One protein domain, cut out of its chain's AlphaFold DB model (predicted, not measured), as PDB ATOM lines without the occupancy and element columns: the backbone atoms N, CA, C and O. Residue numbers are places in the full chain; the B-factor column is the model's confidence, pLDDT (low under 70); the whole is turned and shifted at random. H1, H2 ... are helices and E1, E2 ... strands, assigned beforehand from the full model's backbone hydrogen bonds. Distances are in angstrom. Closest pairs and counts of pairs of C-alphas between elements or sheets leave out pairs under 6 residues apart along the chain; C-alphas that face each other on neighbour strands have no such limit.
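This is residues 169 to 198 and 383 to 449 of the 455 residues of a protein of Branchiostoma floridae (UniProt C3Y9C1). Two strongly twisted four-stranded sheets form a sandwich, only partly face to face: they come closest where edge strand E8 of the one runs side by side with edge strand E4 of the other, while E3 and E7 lie far from this meeting place. The small helix H1 grazes the second sheet near E7, and the long link of residues 430 to 441 joins the two sheets. The printed part has 97 residues, with eight named strands and one named helix in the order E1 E2 E3 H1 E4 E5 E6 E7 E8; the sheets run E3 E2 E1 E8 and E4 E5 E6 E7, both antiparallel throughout. The class is mostly strand, and the whole is compact, with a radius of gyration of the C-alphas of 12.9 A and spans of 39 by 30 by 21 A.

E1, residues 169 to 176, E2, residues 181 to 186, and E3, residues 193 to 198, form a meander, each strand the antiparallel neighbour of the one before. N 173 and O 184 of the hairpin E1 and E2 are 2.7 A apart, and N 194 and O 185 of the hairpin E2 and E3 are 2.9 A apart, both within hydrogen-bond range. H1, residues 384 to 387, only grazes the second sheet with residues 384 to 386; its closest C-alpha pair with E7, residues 426 to 429, is Gly 384 and Trp 427, 5.8 A. H1 is too short for any O i to N i+4 pair; its one O i to N i+3 pair is within range. E4, residues 393 to 400, E5, residues 403 to 409, E6, residues 415 to 421, and E7 form the second meander. Pairs within range are N 398 and O 405, 2.9 A, N 406 and O 418, 2.9 A, and N 419 and O 428, 2.8 A. E8, residues 442 to 449, is antiparallel to E1, with N 172 and O 447 2.8 A apart. The closest C-alphas of E4 and E8 are those of Gly 396 and Glu 445, 4.3 A. E3 and E7 are apart.

E1 begins at C-alpha 169 (262.705, 260.294, 197.402) and is 22.4 A long. E4 is 20.5 A long and bends by 52 degrees at residue 396; E8 is 19.8 A long, bends by 57 degrees at residue 445 and ends at C-alpha 449 (260.595, 256.756, 193.345).

The C-alphas of Ile 179 and Glu 423, the two farthest apart, are 41.7 A apart. Residues 199 to 382 are not printed, and C-alphas 198 and 383 are 34.4 A apart across the cut. The link E7 to E8 is long, with 12 residues. Residues 384 to 392 and 437 to 439 have pLDDT under 70.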
ATOM      1  N   SER A 169     263.068 261.693 197.184       90.88
ATOM      2  CA  SER A 169     262.705 260.294 197.402       90.88
ATOM      3  C   SER A 169     261.346 260.216 198.086       90.88
ATOM      4  O   SER A 169     261.143 260.789 199.162       90.88
ATOM      5  N   ARG A 170     260.396 259.507 197.479       91.06
ATOM      6  CA  ARG A 170     259.060 259.323 198.047       91.06
ATOM      7  C   ARG A 170     258.639 257.872 198.002       91.06
ATOM      8  O   ARG A 170     258.949 257.137 197.067       91.06
ATOM      9  N   ILE A 171     257.867 257.496 199.013       92.00
ATOM     10  CA  ILE A 171     257.179 256.212 199.042       92.00
ATOM     11  C   ILE A 171     255.942 256.343 198.166       92.00
ATOM     12  O   ILE A 171     255.057 257.161 198.443       92.00
ATOM     13  N   ALA A 172     255.911 255.528 197.123       94.12
ATOM     14  CA  ALA A 172     254.795 255.376 196.221       94.12
ATOM     15  C   ALA A 172     254.097 254.033 196.461       94.12
ATOM     16  O   ALA A 172     254.689 253.063 196.940       94.12
ATOM     17  N   ILE A 173     252.810 253.994 196.149       93.69
ATOM     18  CA  ILE A 173     251.948 252.827 196.235       93.69
ATOM     19  C   ILE A 173     251.191 252.671 194.922       93.69
ATOM     20  O   ILE A 173     250.731 253.652 194.337       93.69
ATOM     21  N   LEU A 174     251.035 251.428 194.469       94.12
ATOM     22  CA  LEU A 174     250.110 251.124 193.384       94.12
ATOM     23  C   LEU A 174     248.720 250.901 193.972       94.12
ATOM     24  O   LEU A 174     248.495 249.952 194.732       94.12
ATOM     25  N   VAL A 175     247.793 251.770 193.593       92.62
ATOM     26  CA  VAL A 175     246.405 251.745 194.034       92.62
ATOM     27  C   VAL A 175     245.524 251.231 192.908       92.62
ATOM     28  O   VAL A 175     245.649 251.606 191.744       92.62
ATOM     29  N   ARG A 176     244.622 250.327 193.272       89.56
ATOM     30  CA  ARG A 176     243.563 249.801 192.424       89.56
ATOM     31  C   ARG A 176     242.230 250.367 192.864       89.56
ATOM     32  O   ARG A 176     241.842 250.147 194.008       89.56
ATOM     33  N   ASP A 177     241.503 250.949 191.927       85.00
ATOM     34  CA  ASP A 177     240.070 251.200 192.029       85.00
ATOM     35  C   ASP A 177     239.285 250.214 191.130       85.00
ATOM     36  O   ASP A 177     239.882 249.341 190.495       85.00
ATOM     37  N   GLU A 178     237.954 250.315 191.068       79.69
ATOM     38  CA  GLU A 178     237.106 249.469 190.214       79.69
ATOM     39  C   GLU A 178     237.497 249.550 188.730       79.69
ATOM     40  O   GLU A 178     237.445 248.546 188.018       79.69
ATOM     41  N   ILE A 179     237.906 250.738 188.272       81.19
ATOM     42  CA  ILE A 179     238.170 251.032 186.853       81.19
ATOM     43  C   ILE A 179     239.638 251.401 186.611       81.19
ATOM     44  O   ILE A 179     240.207 251.084 185.560       81.19
ATOM     45  N   LEU A 180     240.252 252.102 187.564       87.94
ATOM     46  CA  LEU A 180     241.559 252.722 187.396       87.94
ATOM     47  C   LEU A 180     242.636 252.021 188.213       87.94
ATOM     48  O   LEU A 180     242.387 251.364 189.225       87.94
ATOM     49  N   ARG A 181     243.869 252.208 187.752       92.19
ATOM     50  CA  ARG A 181     245.063 251.928 188.534       92.19
ATOM     51  C   ARG A 181     245.951 253.148 188.512       92.19
ATOM     52  O   ARG A 181     246.279 253.637 187.432       92.19
ATOM     53  N   THR A 182     246.323 253.606 189.691       94.12
ATOM     54  CA  THR A 182     247.070 254.841 189.893       94.12
ATOM     55  C   THR A 182     248.317 254.557 190.705       94.12
ATOM     56  O   THR A 182     248.313 253.740 191.627       94.12
ATOM     57  N   VAL A 183     249.401 255.235 190.354       94.75
ATOM     58  CA  VAL A 183     250.563 255.341 191.230       94.75
ATOM     59  C   VAL A 183     250.333 256.562 192.098       94.75
ATOM     60  O   VAL A 183     250.223 257.676 191.590       94.75
ATOM     61  N   GLU A 184     250.233 256.358 193.403       93.25
ATOM     62  CA  GLU A 184     250.047 257.431 194.376       93.25
ATOM     63  C   GLU A 184     251.261 257.519 195.290       93.25
ATOM     64  O   GLU A 184     251.889 256.509 195.588       93.25
ATOM     65  N   TYR A 185     251.594 258.707 195.778       91.38
ATOM     66  CA  TYR A 185     252.722 258.915 196.681       91.38
ATOM     67  C   TYR A 185     252.312 259.697 197.919       91.38
ATOM     68  O   TYR A 185     251.433 260.559 197.869       91.38
ATOM     69  N   LEU A 186     252.978 259.418 199.038       83.88
ATOM     70  CA  LEU A 186     252.792 260.200 200.253       83.88
ATOM     71  C   LEU A 186     253.635 261.475 200.180       83.88
ATOM     72  O   LEU A 186     254.866 261.431 200.097       83.88
ATOM     73  N   ASP A 187     252.981 262.627 200.249       80.50
ATOM     74  CA  ASP A 187     253.668 263.898 200.350       80.50
ATOM     75  C   ASP A 187     254.093 264.177 201.793       80.50
ATOM     76  O   ASP A 187     253.264 264.454 202.656       80.50
ATOM     77  N   GLY A 188     255.402 264.121 202.056       72.38
ATOM     78  CA  GLY A 188     255.958 264.360 203.388       72.38
ATOM     79  C   GLY A 188     255.705 265.770 203.930       72.38
ATOM     80  O   GLY A 188     255.678 265.942 205.146       72.38
ATOM     81  N   SER A 189     255.479 266.765 203.063       74.38
ATOM     82  CA  SER A 189     255.233 268.148 203.489       74.38
ATOM     83  C   SER A 189     253.790 268.373 203.949       74.38
ATOM     84  O   SER A 189     253.545 269.056 204.942       74.38
ATOM     85  N   THR A 190     252.824 267.761 203.260       75.75
ATOM     86  CA  THR A 190     251.391 267.943 203.530       75.75
ATOM     87  C   THR A 190     250.763 266.779 204.297       75.75
ATOM     88  O   THR A 190     249.652 266.911 204.814       75.75
ATOM     89  N   GLY A 191     251.437 265.626 204.352       74.12
ATOM     90  CA  GLY A 191     250.900 264.366 204.864       74.12
ATOM     91  C   GLY A 191     249.748 263.797 204.026       74.12
ATOM     92  O   GLY A 191     249.013 262.937 204.515       74.12
ATOM     93  N   LYS A 192     249.541 264.304 202.803       81.12
ATOM     94  CA  LYS A 192     248.464 263.890 201.891       81.12
ATOM     95  C   LYS A 192     248.993 262.965 200.798       81.12
ATOM     96  O   LYS A 192     250.182 262.965 200.500       81.12
ATOM     97  N   MET A 193     248.090 262.200 200.194       85.56
ATOM     98  CA  MET A 193     248.396 261.417 198.998       85.56
ATOM     99  C   MET A 193     248.294 262.300 197.754       85.56
ATOM    100  O   MET A 193     247.310 263.027 197.602       85.56
ATOM    101  N   GLY A 194     249.303 262.237 196.890       88.62
ATOM    102  CA  GLY A 194     249.277 262.781 195.533       88.62
ATOM    103  C   GLY A 194     249.200 261.653 194.507       88.62
ATOM    104  O   GLY A 194     249.726 260.569 194.749       88.62
ATOM    105  N   VAL A 195     248.551 261.899 193.369       91.50
ATOM    106  CA  VAL A 195     248.553 260.971 192.228       91.50
ATOM    107  C   VAL A 195     249.728 261.340 191.329       91.50
ATOM    108  O   VAL A 195     249.835 262.491 190.913       91.50
ATOM    109  N   LEU A 196     250.610 260.380 191.052       93.12
ATOM    110  CA  LEU A 196     251.741 260.547 190.141       93.12
ATOM    111  C   LEU A 196     251.311 260.308 188.693       93.12
ATOM    112  O   LEU A 196     251.500 261.166 187.840       93.12
ATOM    113  N   CYS A 197     250.715 259.148 188.423       94.31
ATOM    114  CA  CYS A 197     250.245 258.791 187.090       94.31
ATOM    115  C   CYS A 197     249.145 257.727 187.142       94.31
ATOM    116  O   CYS A 197     248.985 257.008 188.134       94.31
ATOM    117  N   GLU A 198     248.399 257.608 186.046       95.44
ATOM    118  CA  GLU A 198     247.505 256.478 185.800       95.44
ATOM    119  C   GLU A 198     248.202 255.449 184.908       95.44
ATOM    120  O   GLU A 198     248.933 255.811 183.985       95.44
ATOM    121  N   LEU A 383     258.198 243.075 216.835       72.06
ATOM    122  CA  LEU A 383     256.907 243.270 216.168       72.06
ATOM    123  C   LEU A 383     256.230 244.601 216.577       72.06
ATOM    124  O   LEU A 383     255.511 245.210 215.783       72.06
ATOM    125  N   GLY A 384     256.480 245.116 217.788       65.75
ATOM    126  CA  GLY A 384     255.874 246.366 218.274       65.75
ATOM    127  C   GLY A 384     254.336 246.365 218.177       65.75
ATOM    128  O   GLY A 384     253.700 245.376 218.529       65.75
ATOM    129  N   TYR A 385     253.741 247.451 217.649       55.69
ATOM    130  CA  TYR A 385     252.288 247.638 217.417       55.69
ATOM    131  C   TYR A 385     251.584 246.507 216.629       55.69
ATOM    132  O   TYR A 385     250.354 246.488 216.569       55.69
ATOM    133  N   TYR A 386     252.315 245.551 216.043       54.38
ATOM    134  CA  TYR A 386     251.735 244.290 215.553       54.38
ATOM    135  C   TYR A 386     251.016 243.484 216.657       54.38
ATOM    136  O   TYR A 386     250.202 242.617 216.339       54.38
ATOM    137  N   SER A 387     251.278 243.756 217.941       46.81
ATOM    138  CA  SER A 387     250.719 243.012 219.078       46.81
ATOM    139  C   SER A 387     249.251 243.307 219.414       46.81
ATOM    140  O   SER A 387     248.666 242.549 220.184       46.81
ATOM    141  N   ASP A 388     248.619 244.344 218.851       46.38
ATOM    142  CA  ASP A 388     247.228 244.723 219.190       46.38
ATOM    143  C   ASP A 388     246.156 243.759 218.623       46.38
ATOM    144  O   ASP A 388     244.967 244.074 218.578       46.38
ATOM    145  N   GLY A 389     246.544 242.557 218.177       43.59
ATOM    146  CA  GLY A 389     245.612 241.498 217.768       43.59
ATOM    147  C   GLY A 389     244.869 241.771 216.455       43.59
ATOM    148  O   GLY A 389     243.947 241.039 216.091       43.59
ATOM    149  N   ILE A 390     245.266 242.806 215.717       47.97
ATOM    150  CA  ILE A 390     244.719 243.127 214.403       47.97
ATOM    151  C   ILE A 390     245.463 242.258 213.385       47.97
ATOM    152  O   ILE A 390     246.679 242.345 213.276       47.97
ATOM    153  N   GLY A 391     244.749 241.401 212.647       51.12
ATOM    154  CA  GLY A 391     245.312 240.580 211.568       51.12
ATOM    155  C   GLY A 391     245.829 241.440 210.413       51.12
ATOM    156  O   GLY A 391     245.137 241.608 209.407       51.12
ATOM    157  N   LEU A 392     247.014 242.025 210.593       65.38
ATOM    158  CA  LEU A 392     247.619 242.985 209.684       65.38
ATOM    159  C   LEU A 392     248.219 242.256 208.482       65.38
ATOM    160  O   LEU A 392     249.209 241.542 208.600       65.38
ATOM    161  N   LEU A 393     247.629 242.438 207.302       76.81
ATOM    162  CA  LEU A 393     248.202 241.916 206.063       76.81
ATOM    163  C   LEU A 393     249.114 242.975 205.437       76.81
ATOM    164  O   LEU A 393     248.649 244.070 205.106       76.81
ATOM    165  N   CYS A 394     250.387 242.639 205.228       85.12
ATOM    166  CA  CYS A 394     251.321 243.506 204.519       85.12
ATOM    167  C   CYS A 394     250.989 243.520 203.017       85.12
ATOM    168  O   CYS A 394     251.013 242.486 202.347       85.12
ATOM    169  N   ARG A 395     250.617 244.692 202.493       87.06
ATOM    170  CA  ARG A 395     250.247 244.883 201.081       87.06
ATOM    171  C   ARG A 395     251.439 245.250 200.210       87.06
ATOM    172  O   ARG A 395     251.502 244.799 199.077       87.06
ATOM    173  N   GLY A 396     252.399 245.973 200.767       89.62
ATOM    174  CA  GLY A 396     253.649 246.323 200.107       89.62
ATOM    175  C   GLY A 396     254.703 246.689 201.138       89.62
ATOM    176  O   GLY A 396     254.363 247.172 202.224       89.62
ATOM    177  N   ALA A 397     255.961 246.442 200.797       92.62
ATOM    178  CA  ALA A 397     257.109 246.769 201.626       92.62
ATOM    179  C   ALA A 397     258.233 247.320 200.747       92.62
ATOM    180  O   ALA A 397     258.471 246.803 199.661       92.62
ATOM    181  N   THR A 398     258.916 248.355 201.221       95.19
ATOM    182  CA  THR A 398     260.048 248.974 200.524       95.19
ATOM    183  C   THR A 398     261.047 249.522 201.536       95.19
ATOM    184  O   THR A 398     260.732 249.644 202.720       95.19
ATOM    185  N   VAL A 399     262.243 249.875 201.076       94.56
ATOM    186  CA  VAL A 399     263.295 250.478 201.903       94.56
ATOM    187  C   VAL A 399     263.569 251.894 201.425       94.56
ATOM    188  O   VAL A 399     263.642 252.133 200.224       94.56
ATOM    189  N   LEU A 400     263.715 252.819 202.368       92.44
ATOM    190  CA  LEU A 400     264.159 254.189 202.129       92.44
ATOM    191  C   LEU A 400     265.001 254.640 203.325       92.44
ATOM    192  O   LEU A 400     264.573 254.452 204.462       92.44
ATOM    193  N   ASP A 401     266.181 255.209 203.074       88.94
ATOM    194  CA  ASP A 401     267.089 255.751 204.097       88.94
ATOM    195  C   ASP A 401     267.344 254.776 205.267       88.94
ATOM    196  O   ASP A 401     267.142 255.102 206.438       88.94
ATOM    197  N   SER A 402     267.721 253.531 204.940       89.62
ATOM    198  CA  SER A 402     267.966 252.436 205.902       89.62
ATOM    199  C   SER A 402     266.784 252.104 206.824       89.62
ATOM    200  O   SER A 402     266.946 251.476 207.867       89.62
ATOM    201  N   CYS A 403     265.574 252.503 206.438       92.25
ATOM    202  CA  CYS A 403     264.347 252.180 207.145       92.25
ATOM    203  C   CYS A 403     263.424 251.352 206.260       92.25
ATOM    204  O   CYS A 403     263.299 251.590 205.057       92.25
ATOM    205  N   ILE A 404     262.721 250.409 206.877       93.69
ATOM    206  CA  ILE A 404     261.710 249.606 206.195       93.69
ATOM    207  C   ILE A 404     260.380 250.333 206.303       93.69
ATOM    208  O   ILE A 404     259.945 250.712 207.388       93.69
ATOM    209  N   TYR A 405     259.699 250.482 205.180       92.25
ATOM    210  CA  TYR A 405     258.358 251.024 205.118       92.25
ATOM    211  C   TYR A 405     257.392 249.948 204.662       92.25
ATOM    212  O   TYR A 405     257.632 249.265 203.671       92.25
ATOM    213  N   CYS A 406     256.290 249.798 205.388       90.62
ATOM    214  CA  CYS A 406     255.269 248.799 205.107       90.62
ATOM    215  C   CYS A 406     253.885 249.421 205.077       90.62
ATOM    216  O   CYS A 406     253.517 250.226 205.936       90.62
ATOM    217  N   VAL A 407     253.089 248.980 204.112       89.56
ATOM    218  CA  VAL A 407     251.664 249.277 204.046       89.56
ATOM    219  C   VAL A 407     250.915 248.114 204.679       89.56
ATOM    220  O   VAL A 407     250.800 247.038 204.090       89.56
ATOM    221  N   LEU A 408     250.402 248.331 205.887       86.19
ATOM    222  CA  LEU A 408     249.731 247.298 206.672       86.19
ATOM    223  C   LEU A 408     248.224 247.512 206.638       86.19
ATOM    224  O   LEU A 408     247.754 248.590 207.003       86.19
ATOM    225  N   ARG A 409     247.477 246.491 206.208       82.62
ATOM    226  CA  ARG A 409     246.012 246.508 206.171       82.62
ATOM    227  C   ARG A 409     245.428 245.901 207.439       82.62
ATOM    228  O   ARG A 409     245.693 244.739 207.720       82.62
ATOM    229  N   THR A 410     244.613 246.662 208.156       78.69
ATOM    230  CA  THR A 410     243.913 246.271 209.382       78.69
ATOM    231  C   THR A 410     242.749 245.316 209.109       78.69
ATOM    232  O   THR A 410     242.274 245.163 207.978       78.69
ATOM    233  N   SER A 411     242.221 244.715 210.178       75.62
ATOM    234  CA  SER A 411     240.976 243.937 210.144       75.62
ATOM    235  C   SER A 411     239.755 244.782 209.757       75.62
ATOM    236  O   SER A 411     238.822 244.246 209.165       75.62
ATOM    237  N   SER A 412     239.784 246.101 210.002       75.31
ATOM    238  CA  SER A 412     238.784 247.070 209.517       75.31
ATOM    239  C   SER A 412     238.898 247.371 208.016       75.31
ATOM    240  O   SER A 412     238.195 248.243 207.517       75.31
ATOM    241  N   ALA A 413     239.757 246.648 207.287       77.06
ATOM    242  CA  ALA A 413     240.038 246.811 205.863       77.06
ATOM    243  C   ALA A 413     240.753 248.116 205.460       77.06
ATOM    244  O   ALA A 413     241.005 248.291 204.268       77.06
ATOM    245  N   GLU A 414     241.155 248.953 206.412       83.50
ATOM    246  CA  GLU A 414     241.937 250.176 206.195       83.50
ATOM    247  C   GLU A 414     243.432 249.858 206.111       83.50
ATOM    248  O   GLU A 414     243.901 248.947 206.788       83.50
ATOM    249  N   SER A 415     244.214 250.599 205.321       86.44
ATOM    250  CA  SER A 415     245.675 250.412 205.291       86.44
ATOM    251  C   SER A 415     246.408 251.622 205.849       86.44
ATOM    252  O   SER A 415     245.954 252.745 205.687       86.44
ATOM    253  N   TYR A 416     247.553 251.425 206.495       86.88
ATOM    254  CA  TYR A 416     248.372 252.524 207.007       86.88
ATOM    255  C   TYR A 416     249.850 252.286 206.727       86.88
ATOM    256  O   TYR A 416     250.328 251.148 206.759       86.88
ATOM    257  N   LEU A 417     250.576 253.379 206.506       88.56
ATOM    258  CA  LEU A 417     252.021 253.352 206.342       88.56
ATOM    259  C   LEU A 417     252.700 253.286 207.711       88.56
ATOM    260  O   LEU A 417     252.452 254.131 208.576       88.56
ATOM    261  N   HIS A 418     253.590 252.318 207.874       88.62
ATOM    262  CA  HIS A 418     254.430 252.140 209.051       88.62
ATOM    263  C   HIS A 418     255.901 252.169 208.646       88.62
ATOM    264  O   HIS A 418     256.250 251.695 207.569       88.62
ATOM    265  N   GLN A 419     256.744 252.731 209.508       90.12
ATOM    266  CA  GLN A 419     258.198 252.742 209.374       90.12
ATOM    267  C   GLN A 419     258.802 251.887 210.484       90.12
ATOM    268  O   GLN A 419     258.453 252.076 211.648       90.12
ATOM    269  N   TYR A 420     259.740 251.024 210.131       90.94
ATOM    270  CA  TYR A 420     260.661 250.368 211.042       90.94
ATOM    271  C   TYR A 420     262.061 250.951 210.864       90.94
ATOM    272  O   TYR A 420     262.509 251.159 209.735       90.94
ATOM    273  N   CYS A 421     262.731 251.232 211.978       88.62
ATOM    274  CA  CYS A 421     264.110 251.712 212.002       88.62
ATOM    275  C   CYS A 421     264.973 250.721 212.785       88.62
ATOM    276  O   CYS A 421     264.670 250.436 213.945       88.62
ATOM    277  N   GLU A 422     266.037 250.229 212.144       85.81
ATOM    278  CA  GLU A 422     266.935 249.210 212.698       85.81
ATOM    279  C   GLU A 422     267.676 249.708 213.947       85.81
ATOM    280  O   GLU A 422     267.786 248.975 214.924       85.81
ATOM    281  N   GLU A 423     268.112 250.973 213.970       85.31
ATOM    282  CA  GLU A 423     268.904 251.539 215.078       85.31
ATOM    283  C   GLU A 423     268.188 251.496 216.435       85.31
ATOM    284  O   GLU A 423     268.821 251.437 217.488       85.31
ATOM    285  N   VAL A 424     266.857 251.562 216.411       84.62
ATOM    286  CA  VAL A 424     266.000 251.624 217.603       84.62
ATOM    287  C   VAL A 424     265.111 250.392 217.758       84.62
ATOM    288  O   VAL A 424     264.323 250.354 218.700       84.62
ATOM    289  N   ASP A 425     265.192 249.443 216.821       85.81
ATOM    290  CA  ASP A 425     264.359 248.239 216.729       85.81
ATOM    291  C   ASP A 425     262.874 248.494 217.058       85.81
ATOM    292  O   ASP A 425     262.279 247.891 217.954       85.81
ATOM    293  N   CYS A 426     262.258 249.470 216.379       85.69
ATOM    294  CA  CYS A 426     260.862 249.816 216.650       85.69
ATOM    295  C   CYS A 426     260.067 250.254 215.419       85.69
ATOM    296  O   CYS A 426     260.570 250.919 214.508       85.69
ATOM    297  N   TRP A 427     258.773 249.928 215.450       86.75
ATOM    298  CA  TRP A 427     257.783 250.364 214.472       86.75
ATOM    299  C   TRP A 427     257.112 251.675 214.884       86.75
ATOM    300  O   TRP A 427     256.720 251.867 216.035       86.75
ATOM    301  N   LYS A 428     256.903 252.566 213.912       86.50
ATOM    302  CA  LYS A 428     256.177 253.834 214.065       86.50
ATOM    303  C   LYS A 428     255.153 253.997 212.945       86.50
ATOM    304  O   LYS A 428     255.497 253.923 211.766       86.50
ATOM    305  N   LYS A 429     253.897 254.282 213.299       85.81
ATOM    306  CA  LYS A 429     252.857 254.654 212.327       85.81
ATOM    307  C   LYS A 429     253.172 256.032 211.731       85.81
ATOM    308  O   LYS A 429     253.403 256.986 212.471       85.81
ATOM    309  N   LYS A 430     253.191 256.130 210.401       85.62
ATOM    310  CA  LYS A 430     253.535 257.356 209.660       85.62
ATOM    311  C   LYS A 430     252.348 258.051 209.032       85.62
ATOM    312  O   LYS A 430     252.322 259.278 209.018       85.62
ATOM    313  N   SER A 431     251.364 257.303 208.543       81.56
ATOM    314  CA  SER A 431     250.139 257.915 208.035       81.56
ATOM    315  C   SER A 431     249.125 258.086 209.166       81.56
ATOM    316  O   SER A 431     248.772 257.135 209.863       81.56
ATOM    317  N   SER A 432     248.637 259.312 209.359       78.81
ATOM    318  CA  SER A 432     247.545 259.589 210.304       78.81
ATOM    319  C   SER A 432     246.190 259.122 209.763       78.81
ATOM    320  O   SER A 432     245.313 258.744 210.537       78.81
ATOM    321  N   ARG A 433     246.036 259.100 208.432       81.56
ATOM    322  CA  ARG A 433     244.836 258.653 207.713       81.56
ATOM    323  C   ARG A 433     245.051 257.294 207.030       81.56
ATOM    324  O   ARG A 433     246.204 256.945 206.743       81.56
ATOM    325  N   PRO A 434     243.964 256.540 206.776       82.38
ATOM    326  CA  PRO A 434     244.002 255.347 205.940       82.38
ATOM    327  C   PRO A 434     244.512 255.632 204.524       82.38
ATOM    328  O   PRO A 434     244.344 256.732 203.997       82.38
ATOM    329  N   LEU A 435     245.107 254.606 203.926       82.56
ATOM    330  CA  LEU A 435     245.598 254.544 202.560       82.56
ATOM    331  C   LEU A 435     244.875 253.416 201.797       82.56
ATOM    332  O   LEU A 435     244.713 252.317 202.347       82.56
ATOM    333  N   PRO A 436     244.505 253.640 200.526       75.75
ATOM    334  CA  PRO A 436     244.403 254.956 199.889       75.75
ATOM    335  C   PRO A 436     243.285 255.778 200.553       75.75
ATOM    336  O   PRO A 436     242.496 255.254 201.338       75.75
ATOM    337  N   VAL A 437     243.225 257.079 200.269       66.19
ATOM    338  CA  VAL A 437     242.216 257.962 200.890       66.19
ATOM    339  C   VAL A 437     240.793 257.574 200.456       66.19
ATOM    340  O   VAL A 437     239.838 257.784 201.202       66.19
ATOM    341  N   THR A 438     240.656 256.982 199.269       67.31
ATOM    342  CA  THR A 438     239.378 256.581 198.681       67.31
ATOM    343  C   THR A 438     238.935 255.204 199.182       67.31
ATOM    344  O   THR A 438     239.660 254.212 199.093       67.31
ATOM    345  N   THR A 439     237.709 255.130 199.700       69.38
ATOM    346  CA  THR A 439     237.083 253.883 200.156       69.38
ATOM    347  C   THR A 439     236.845 252.916 198.996       69.38
ATOM    348  O   THR A 439     236.345 253.332 197.959       69.38
ATOM    349  N   GLY A 440     237.129 251.624 199.191       71.50
ATOM    350  CA  GLY A 440     236.908 250.573 198.181       71.50
ATOM    351  C   GLY A 440     238.147 250.235 197.348       71.50
ATOM    352  O   GLY A 440     238.263 249.119 196.839       71.50
ATOM    353  N   CYS A 441     239.121 251.141 197.305       81.62
ATOM    354  CA  CYS A 441     240.376 250.925 196.609       81.62
ATOM    355  C   CYS A 441     241.311 249.965 197.373       81.62
ATOM    356  O   CYS A 441     241.238 249.805 198.596       81.62
ATOM    357  N   GLN A 442     242.214 249.298 196.653       84.94
ATOM    358  CA  GLN A 442     243.152 248.320 197.205       84.94
ATOM    359  C   GLN A 442     244.591 248.646 196.826       84.94
ATOM    360  O   GLN A 442     244.868 248.983 195.683       84.94
ATOM    361  N   ILE A 443     245.509 248.469 197.773       87.75
ATOM    362  CA  ILE A 443     246.944 248.625 197.530       87.75
ATOM    363  C   ILE A 443     247.516 247.284 197.090       87.75
ATOM    364  O   ILE A 443     247.268 246.262 197.741       87.75
ATOM    365  N   GLU A 444     248.262 247.296 195.991       87.88
ATOM    366  CA  GLU A 444     248.881 246.097 195.424       87.88
ATOM    367  C   GLU A 444     250.372 245.991 195.716       87.88
ATOM    368  O   GLU A 444     250.846 244.887 195.963       87.88
ATOM    369  N   GLU A 445     251.090 247.114 195.727       91.44
ATOM    370  CA  GLU A 445     252.521 247.140 196.018       91.44
ATOM    371  C   GLU A 445     252.946 248.518 196.540       91.44
ATOM    372  O   GLU A 445     252.227 249.506 196.355       91.44
ATOM    373  N   ALA A 446     254.104 248.574 197.195       93.06
ATOM    374  CA  ALA A 446     254.760 249.807 197.618       93.06
ATOM    375  C   ALA A 446     256.219 249.798 197.153       93.06
ATOM    376  O   ALA A 446     256.869 248.760 197.199       93.06
ATOM    377  N   PHE A 447     256.722 250.946 196.715       95.25
ATOM    378  CA  PHE A 447     258.073 251.111 196.171       95.25
ATOM    379  C   PHE A 447     258.552 252.555 196.370       95.25
ATOM    380  O   PHE A 447     257.793 253.419 196.819       95.25
ATOM    381  N   VAL A 448     259.819 252.826 196.066       94.69
ATOM    382  CA  VAL A 448     260.406 254.171 196.141       94.69
ATOM    383  C   VAL A 448     260.630 254.716 194.742       94.69
ATOM    384  O   VAL A 448     261.129 254.006 193.874       94.69
ATOM    385  N   LEU A 449     260.272 255.983 194.543       94.56
ATOM    386  CA  LEU A 449     260.595 256.756 193.345       94.56
ATOM    387  C   LEU A 449     261.237 258.083 193.751       94.56
ATOM    388  O   LEU A 449     260.904 258.649 194.796       94.56
TER     389      LEU A 449